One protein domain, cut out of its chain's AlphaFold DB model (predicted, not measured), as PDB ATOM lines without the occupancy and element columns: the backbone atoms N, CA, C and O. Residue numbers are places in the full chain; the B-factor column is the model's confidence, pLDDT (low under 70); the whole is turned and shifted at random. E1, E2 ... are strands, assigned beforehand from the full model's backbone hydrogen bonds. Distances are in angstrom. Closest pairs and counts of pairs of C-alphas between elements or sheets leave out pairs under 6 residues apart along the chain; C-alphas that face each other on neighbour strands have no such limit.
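AT A GLANCE: This is residues 3 to 58 of the 76 residues of an uncharacterized protein of Planctomycetes bacterium (UniProt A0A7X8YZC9). A twisted meander of three strands, E1, E2 and E3, makes one wall, and a separate two-stranded hairpin, E4 and E5, lies off its E3 side. E4 sets out just one residue after the end of E3, bends by 85 degrees at residue 44, and folds back so that its last residue, Val 48, comes near the first residue of E3, Tyr 30, their C-alphas 7.5 A apart. The printed part has 56 residues with five named strands, E1 to E5 in order, and no named helix; the class is all strand. Both sheets, ordered E1 - E2 - E3 and E4 - E5, are antiparallel. The whole is compact, with a radius of gyration of the C-alphas of 11.4 A and spans of 33 by 26 by 16 A.

HOW THE PARTS SIT: Start at Phe 3 and read on to E1, residues 8 to 13, an edge strand. A tight link leads to E2, residues 18 to 25, the inner strand, and E1 and E2 form an antiparallel hairpin at 152 degrees; look for N 10 and O 21, 2.8 A apart and within hydrogen-bond range. Another tight link brings you to E3, residues 30 to 38, the other edge strand, which forms a hairpin with E2, antiparallel at 167 degrees, with N 22 and O 33 at 2.8 A. One residue later begins E4, residues 40 to 48, which bends by 85 degrees at residue 44. Its closest C-alphas to E3 are Val 48 and Tyr 30, 7.5 A apart. E2 and E4 are only just apart, at 8.1 A. E5, residues 52 to 58, forms a hairpin with E4, antiparallel at 144 degrees, with N 54 and O 46 at 2.8 A. E5 is apart from E1 and E2; its closest C-alpha pair with E3 is Ala 52 and Tyr 30, 7.2 A.

IN THESE COORDINATES: Find C-alpha 8 at (12.918, -22.071, 7.842), where E1 begins its 16.6 A run to C-alpha 13. E2 covers 23.1 A and E3 24.4 A, from C-alpha 30 at (14.773, -28.013, 17.000). E4 covers 20.5 A from its first to its last C-alpha, and E5 covers 18.9 A, ending at C-alpha 58 at (26.345, -44.573, 13.881).

THE WHOLE: The C-alphas farthest apart are those of Tyr 16 and Ala 27, at 34.1 A. The printed part has no cut, and the four links between strands are tight. The mean pLDDT of the printed part is 95.5, and no printed residue is under 70.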
ATOM      1  N   PHE A   3      24.053 -25.243  11.234       96.31
ATOM      2  CA  PHE A   3      23.155 -24.197  10.733       96.31
ATOM      3  C   PHE A   3      22.931 -23.128  11.801       96.31
ATOM      4  O   PHE A   3      23.086 -23.399  12.991       96.31
ATOM      5  N   ALA A   4      22.526 -21.929  11.386       94.62
ATOM      6  CA  ALA A   4      22.055 -20.902  12.308       94.62
ATOM      7  C   ALA A   4      20.748 -21.347  13.005       94.62
ATOM      8  O   ALA A   4      19.961 -22.083  12.400       94.62
ATOM      9  N   PRO A   5      20.466 -20.881  14.237       93.00
ATOM     10  CA  PRO A   5      19.247 -21.204  14.987       93.00
ATOM     11  C   PRO A   5      18.006 -20.458  14.464       93.00
ATOM     12  O   PRO A   5      17.203 -19.928  15.227       93.00
ATOM     13  N   LYS A   6      17.841 -20.411  13.138       94.62
ATOM     14  CA  LYS A   6      16.748 -19.719  12.454       94.62
ATOM     15  C   LYS A   6      15.794 -20.746  11.835       94.62
ATOM     16  O   LYS A   6      16.217 -21.497  10.952       94.62
ATOM     17  N   PRO A   7      14.517 -20.796  12.252       96.00
ATOM     18  CA  PRO A   7      13.514 -21.622  11.592       96.00
ATOM     19  C   PRO A   7      13.378 -21.263  10.111       96.00
ATOM     20  O   PRO A   7      13.531 -20.105   9.726       96.00
ATOM     21  N   GLY A   8      13.081 -22.260   9.281       97.44
ATOM     22  CA  GLY A   8      12.918 -22.071   7.842       97.44
ATOM     23  C   GLY A   8      13.564 -23.171   7.012       97.44
ATOM     24  O   GLY A   8      14.048 -24.177   7.538       97.44
ATOM     25  N   LEU A   9      13.523 -22.983   5.695       98.00
ATOM     26  CA  LEU A   9      14.190 -23.839   4.722       98.00
ATOM     27  C   LEU A   9      15.514 -23.194   4.318       98.00
ATOM     28  O   LEU A   9      15.531 -22.069   3.827       98.00
ATOM     29  N   HIS A  10      16.603 -23.927   4.501       97.75
ATOM     30  CA  HIS A  10      17.957 -23.474   4.213       97.75
ATOM     31  C   HIS A  10      18.577 -24.345   3.135       97.75
ATOM     32  O   HIS A  10      18.428 -25.568   3.155       97.75
ATOM     33  N   PHE A  11      19.301 -23.721   2.216       97.38
ATOM     34  CA  PHE A  11      20.165 -24.433   1.285       97.38
ATOM     35  C   PHE A  11      21.521 -24.705   1.939       97.38
ATOM     36  O   PHE A  11      22.008 -23.900   2.733       97.38
ATOM     37  N   TRP A  12      22.137 -25.835   1.604       96.81
ATOM     38  CA  TRP A  12      23.499 -26.150   2.019       96.81
ATOM     39  C   TRP A  12      24.267 -26.836   0.894       96.81
ATOM     40  O   TRP A  12      23.693 -27.552   0.073       96.81
ATOM     41  N   SER A  13      25.583 -26.645   0.900       96.69
ATOM     42  CA  SER A  13      26.523 -27.319   0.008       96.69
ATOM     43  C   SER A  13      27.848 -27.549   0.731       96.69
ATOM     44  O   SER A  13      28.260 -26.730   1.552       96.69
ATOM     45  N   THR A  14      28.504 -28.666   0.434       93.56
ATOM     46  CA  THR A  14      29.868 -28.995   0.884       93.56
ATOM     47  C   THR A  14      30.869 -29.022  -0.277       93.56
ATOM     48  O   THR A  14      31.969 -29.544  -0.128       93.56
ATOM     49  N   GLY A  15      30.476 -28.534  -1.458       93.75
ATOM     50  CA  GLY A  15      31.245 -28.643  -2.705       93.75
ATOM     51  C   GLY A  15      30.981 -29.949  -3.462       93.75
ATOM     52  O   GLY A  15      30.710 -29.912  -4.656       93.75
ATOM     53  N   TYR A  16      30.963 -31.091  -2.768       93.25
ATOM     54  CA  TYR A  16      30.723 -32.415  -3.375       93.25
ATOM     55  C   TYR A  16      29.280 -32.921  -3.233       93.25
ATOM     56  O   TYR A  16      28.862 -33.850  -3.925       93.25
ATOM     57  N   ALA A  17      28.511 -32.328  -2.322       97.06
ATOM     58  CA  ALA A  17      27.106 -32.635  -2.111       97.06
ATOM     59  C   ALA A  17      26.341 -31.365  -1.752       97.06
ATOM     60  O   ALA A  17      26.903 -30.430  -1.178       97.06
ATOM     61  N   TRP A  18      25.052 -31.344  -2.070       97.56
ATOM     62  CA  TRP A  18      24.184 -30.219  -1.753       97.56
ATOM     63  C   TRP A  18      22.741 -30.658  -1.553       97.56
ATOM     64  O   TRP A  18      22.309 -31.733  -1.991       97.56
ATOM     65  N   GLY A  19      21.980 -29.811  -0.877       98.06
ATOM     66  CA  GLY A  19      20.584 -30.080  -0.610       98.06
ATOM     67  C   GLY A  19      19.917 -29.013   0.235       98.06
ATOM     68  O   GLY A  19      20.328 -27.853   0.258       98.06
ATOM     69  N   THR A  20      18.855 -29.416   0.923       98.25
ATOM     70  CA  THR A  20      18.082 -28.522   1.781       98.25
ATOM     71  C   THR A  20      18.015 -29.040   3.207       98.25
ATOM     72  O   THR A  20      18.148 -30.233   3.480       98.25
ATOM     73  N   CYS A  21      17.852 -28.114   4.138       98.00
ATOM     74  CA  CYS A  21      17.689 -28.376   5.552       98.00
ATOM     75  C   CYS A  21      16.515 -27.545   6.044       98.00
ATOM     76  O   CYS A  21      16.548 -26.316   5.984       98.00
ATOM     77  N   ARG A  22      15.460 -28.204   6.512       98.25
ATOM     78  CA  ARG A  22      14.318 -27.521   7.110       98.25
ATOM     79  C   ARG A  22      14.408 -27.599   8.621       98.25
ATOM     80  O   ARG A  22      14.440 -28.690   9.179       98.25
ATOM     81  N   ILE A  23      14.408 -26.439   9.261       97.56
ATOM     82  CA  ILE A  23      14.505 -26.285  10.710       97.56
ATOM     83  C   ILE A  23      13.164 -25.775  11.225       97.56
ATOM     84  O   ILE A  23      12.634 -24.779  10.726       97.56
ATOM     85  N   LYS A  24      12.612 -26.461  12.223       96.62
ATOM     86  CA  LYS A  24      11.387 -26.074  12.929       96.62
ATOM     87  C   LYS A  24      11.648 -26.051  14.438       96.62
ATOM     88  O   LYS A  24      12.386 -26.916  14.913       96.62
ATOM     89  N   PRO A  25      11.058 -25.114  15.194       94.19
ATOM     90  CA  PRO A  25      11.097 -25.173  16.652       94.19
ATOM     91  C   PRO A  25      10.384 -26.439  17.158       94.19
ATOM     92  O   PRO A  25       9.466 -26.946  16.507       94.19
ATOM     93  N   ALA A  26      10.828 -26.959  18.298       91.62
ATOM     94  CA  ALA A  26      10.205 -28.069  19.018       91.62
ATOM     95  C   ALA A  26      10.141 -27.739  20.521       91.62
ATOM     96  O   ALA A  26      10.734 -26.756  20.950       91.62
ATOM     97  N   ALA A  27       9.437 -28.557  21.314       86.12
ATOM     98  CA  ALA A  27       9.280 -28.330  22.759       86.12
ATOM     99  C   ALA A  27      10.627 -28.196  23.499       86.12
ATOM    100  O   ALA A  27      10.754 -27.371  24.394       86.12
ATOM    101  N   SER A  28      11.640 -28.959  23.077       86.50
ATOM    102  CA  SER A  28      13.034 -28.777  23.481       86.50
ATOM    103  C   SER A  28      13.930 -28.798  22.239       86.50
ATOM    104  O   SER A  28      14.065 -29.823  21.564       86.50
ATOM    105  N   GLY A  29      14.496 -27.639  21.889       93.31
ATOM    106  CA  GLY A  29      15.400 -27.467  20.749       93.31
ATOM    107  C   GLY A  29      14.702 -27.370  19.386       93.31
ATOM    108  O   GLY A  29      13.769 -26.588  19.192       93.31
ATOM    109  N   TYR A  30      15.191 -28.131  18.401       96.19
ATOM    110  CA  TYR A  30      14.773 -28.013  17.000       96.19
ATOM    111  C   TYR A  30      14.498 -29.365  16.350       96.19
ATOM    112  O   TYR A  30      15.287 -30.305  16.463       96.19
ATOM    113  N   ARG A  31      13.430 -29.440  15.556       96.56
ATOM    114  CA  ARG A  31      13.213 -30.530  14.605       96.56
ATOM    115  C   ARG A  31      13.837 -30.162  13.265       96.56
ATOM    116  O   ARG A  31      13.511 -29.131  12.678       96.56
ATOM    117  N   VAL A  32      14.709 -31.031  12.776       97.25
ATOM    118  CA  VAL A  32      15.448 -30.853  11.529       97.25
ATOM    119  C   VAL A  32      15.014 -31.913  10.529       97.25
ATOM    120  O   VAL A  32      14.875 -33.080  10.886       97.25
ATOM    121  N   GLU A  33      14.818 -31.519   9.275       98.06
ATOM    122  CA  GLU A  33      14.716 -32.417   8.124       98.06
ATOM    123  C   GLU A  33      15.840 -32.077   7.146       98.06
ATOM    124  O   GLU A  33      15.819 -31.027   6.505       98.06
ATOM    125  N   LEU A  34      16.827 -32.964   7.047       98.00
ATOM    126  CA  LEU A  34      17.962 -32.818   6.146       98.00
ATOM    127  C   LEU A  34      17.728 -33.652   4.888       98.00
ATOM    128  O   LEU A  34      17.511 -34.859   4.989       98.00
ATOM    129  N   ARG A  35      17.795 -33.027   3.714       98.19
ATOM    130  CA  ARG A  35      17.619 -33.661   2.404       98.19
ATOM    131  C   ARG A  35      18.856 -33.454   1.547       98.19
ATOM    132  O   ARG A  35      19.348 -32.333   1.450       98.19
ATOM    133  N   VAL A  36      19.305 -34.515   0.885       98.12
ATOM    134  CA  VAL A  36      20.377 -34.464  -0.116       98.12
ATOM    135  C   VAL A  36      19.744 -34.446  -1.501       98.12
ATOM    136  O   VAL A  36      18.990 -35.352  -1.862       98.12
ATOM    137  N   LEU A  37      20.035 -33.410  -2.281       97.62
ATOM    138  CA  LEU A  37      19.538 -33.262  -3.650       97.62
ATOM    139  C   LEU A  37      20.559 -33.766  -4.678       97.62
ATOM    140  O   LEU A  37      20.158 -34.340  -5.690       97.62
ATOM    141  N   ALA A  38      21.859 -33.657  -4.390       97.50
ATOM    142  CA  ALA A  38      22.915 -34.334  -5.140       97.50
ATOM    143  C   ALA A  38      24.135 -34.652  -4.263       97.50
ATOM    144  O   ALA A  38      24.348 -34.029  -3.222       97.50
ATOM    145  N   GLY A  39      24.940 -35.616  -4.713       96.75
ATOM    146  CA  GLY A  39      26.091 -36.129  -3.974       96.75
ATOM    147  C   GLY A  39      25.693 -37.052  -2.821       96.75
ATOM    148  O   GLY A  39      24.601 -37.634  -2.801       96.75
ATOM    149  N   SER A  40      26.601 -37.196  -1.861       96.88
ATOM    150  CA  SER A  40      26.372 -37.945  -0.627       96.88
ATOM    151  C   SER A  40      27.119 -37.312   0.537       96.88
ATOM    152  O   SER A  40      28.131 -36.640   0.337       96.88
ATOM    153  N   ILE A  41      26.592 -37.496   1.743       96.38
ATOM    154  CA  ILE A  41      27.191 -36.993   2.976       96.38
ATOM    155  C   ILE A  41      27.164 -38.067   4.056       96.38
ATOM    156  O   ILE A  41      26.208 -38.836   4.163       96.38
ATOM    157  N   THR A  42      28.180 -38.020   4.911       96.94
ATOM    158  CA  THR A  42      28.267 -38.811   6.135       96.94
ATOM    159  C   THR A  42      28.440 -37.854   7.305       96.94
ATOM    160  O   THR A  42      29.369 -37.046   7.332       96.94
ATOM    161  N   LEU A  43      27.520 -37.893   8.267       95.62
ATOM    162  CA  LEU A  43      27.479 -36.963   9.394       95.62
ATOM    163  C   LEU A  43      27.546 -37.702  10.728       95.62
ATOM    164  O   LEU A  43      26.643 -38.451  11.085       95.62
ATOM    165  N   GLN A  44      28.571 -37.412  11.527       96.75
ATOM    166  CA  GLN A  44      28.614 -37.843  12.931       96.75
ATOM    167  C   GLN A  44      27.896 -36.866  13.869       96.75
ATOM    168  O   GLN A  44      27.318 -37.272  14.877       96.75
ATOM    169  N   VAL A  45      27.927 -35.569  13.544       95.81
ATOM    170  CA  VAL A  45      27.323 -34.499  14.344       95.81
ATOM    171  C   VAL A  45      26.613 -33.486  13.451       95.81
ATOM    172  O   VAL A  45      27.151 -33.012  12.439       95.81
ATOM    173  N   PHE A  46      25.420 -33.105  13.894       96.44
ATOM    174  CA  PHE A  46      24.635 -32.003  13.362       96.44
ATOM    175  C   PHE A  46      24.347 -30.981  14.465       96.44
ATOM    176  O   PHE A  46      24.051 -31.370  15.593       96.44
ATOM    177  N   ALA A  47      24.429 -29.689  14.157       96.25
ATOM    178  CA  ALA A  47      24.174 -28.616  15.114       96.25
ATOM    179  C   ALA A  47      23.274 -27.518  14.534       96.25
ATOM    180  O   ALA A  47      23.356 -27.192  13.345       96.25
ATOM    181  N   VAL A  48      22.455 -26.933  15.404       96.19
ATOM    182  CA  VAL A  48      21.629 -25.751  15.158       96.19
ATOM    183  C   VAL A  48      22.019 -24.702  16.202       96.19
ATOM    184  O   VAL A  48      21.743 -24.860  17.390       96.19
ATOM    185  N   GLY A  49      22.715 -23.655  15.760       93.50
ATOM    186  CA  GLY A  49      23.407 -22.718  16.644       93.50
ATOM    187  C   GLY A  49      24.480 -23.400  17.498       93.50
ATOM    188  O   GLY A  49      25.026 -24.446  17.127       93.50
ATOM    189  N   ASP A  50      24.770 -22.799  18.649       90.56
ATOM    190  CA  ASP A  50      25.747 -23.321  19.609       90.56
ATOM    191  C   ASP A  50      25.113 -24.206  20.690       90.56
ATOM    192  O   ASP A  50      25.784 -25.080  21.243       90.56
ATOM    193  N   ASN A  51      23.804 -24.055  20.915       87.62
ATOM    194  CA  ASN A  51      23.114 -24.688  22.037       87.62
ATOM    195  C   ASN A  51      22.378 -25.978  21.668       87.62
ATOM    196  O   ASN A  51      22.154 -26.784  22.558       87.62
ATOM    197  N   ALA A  52      22.036 -26.232  20.399       94.06
ATOM    198  CA  ALA A  52      21.317 -27.449  20.015       94.06
ATOM    199  C   ALA A  52      22.149 -28.352  19.103       94.06
ATOM    200  O   ALA A  52      22.621 -27.932  18.042       94.06
ATOM    201  N   ARG A  53      22.321 -29.624  19.482       94.69
ATOM    202  CA  ARG A  53      23.113 -30.577  18.685       94.69
ATOM    203  C   ARG A  53      22.584 -31.999  18.750       94.69
ATOM    204  O   ARG A  53      22.082 -32.448  19.771       94.69
ATOM    205  N   ARG A  54      22.794 -32.742  17.667       95.31
ATOM    206  CA  ARG A  54      22.566 -34.183  17.580       95.31
ATOM    207  C   ARG A  54      23.868 -34.883  17.217       95.31
ATOM    208  O   ARG A  54      24.449 -34.613  16.167       95.31
ATOM    209  N   ARG A  55      24.315 -35.795  18.081       95.50
ATOM    210  CA  ARG A  55      25.389 -36.749  17.777       95.50
ATOM    211  C   ARG A  55      24.759 -38.077  17.383       95.50
ATOM    212  O   ARG A  55      23.841 -38.545  18.053       95.50
ATOM    213  N   PHE A  56      25.240 -38.671  16.303       94.88
ATOM    214  CA  PHE A  56      24.794 -39.981  15.856       94.88
ATOM    215  C   PHE A  56      25.817 -41.031  16.294       94.88
ATOM    216  O   PHE A  56      27.005 -40.884  16.016       94.88
ATOM    217  N   ILE A  57      25.362 -42.071  17.003       93.69
ATOM    218  CA  ILE A  57      26.225 -43.182  17.447       93.69
ATOM    219  C   ILE A  57      26.790 -43.918  16.226       93.69
ATOM    220  O   ILE A  57      27.980 -44.205  16.163       93.69
ATOM    221  N   ARG A  58      25.936 -44.166  15.227       95.62
ATOM    222  CA  ARG A  58      26.345 -44.573  13.881       95.62
ATOM    223  C   ARG A  58      26.280 -43.357  12.964       95.62
ATOM    224  O   ARG A  58      25.270 -42.656  13.043       95.62
TER     225      ARG A  58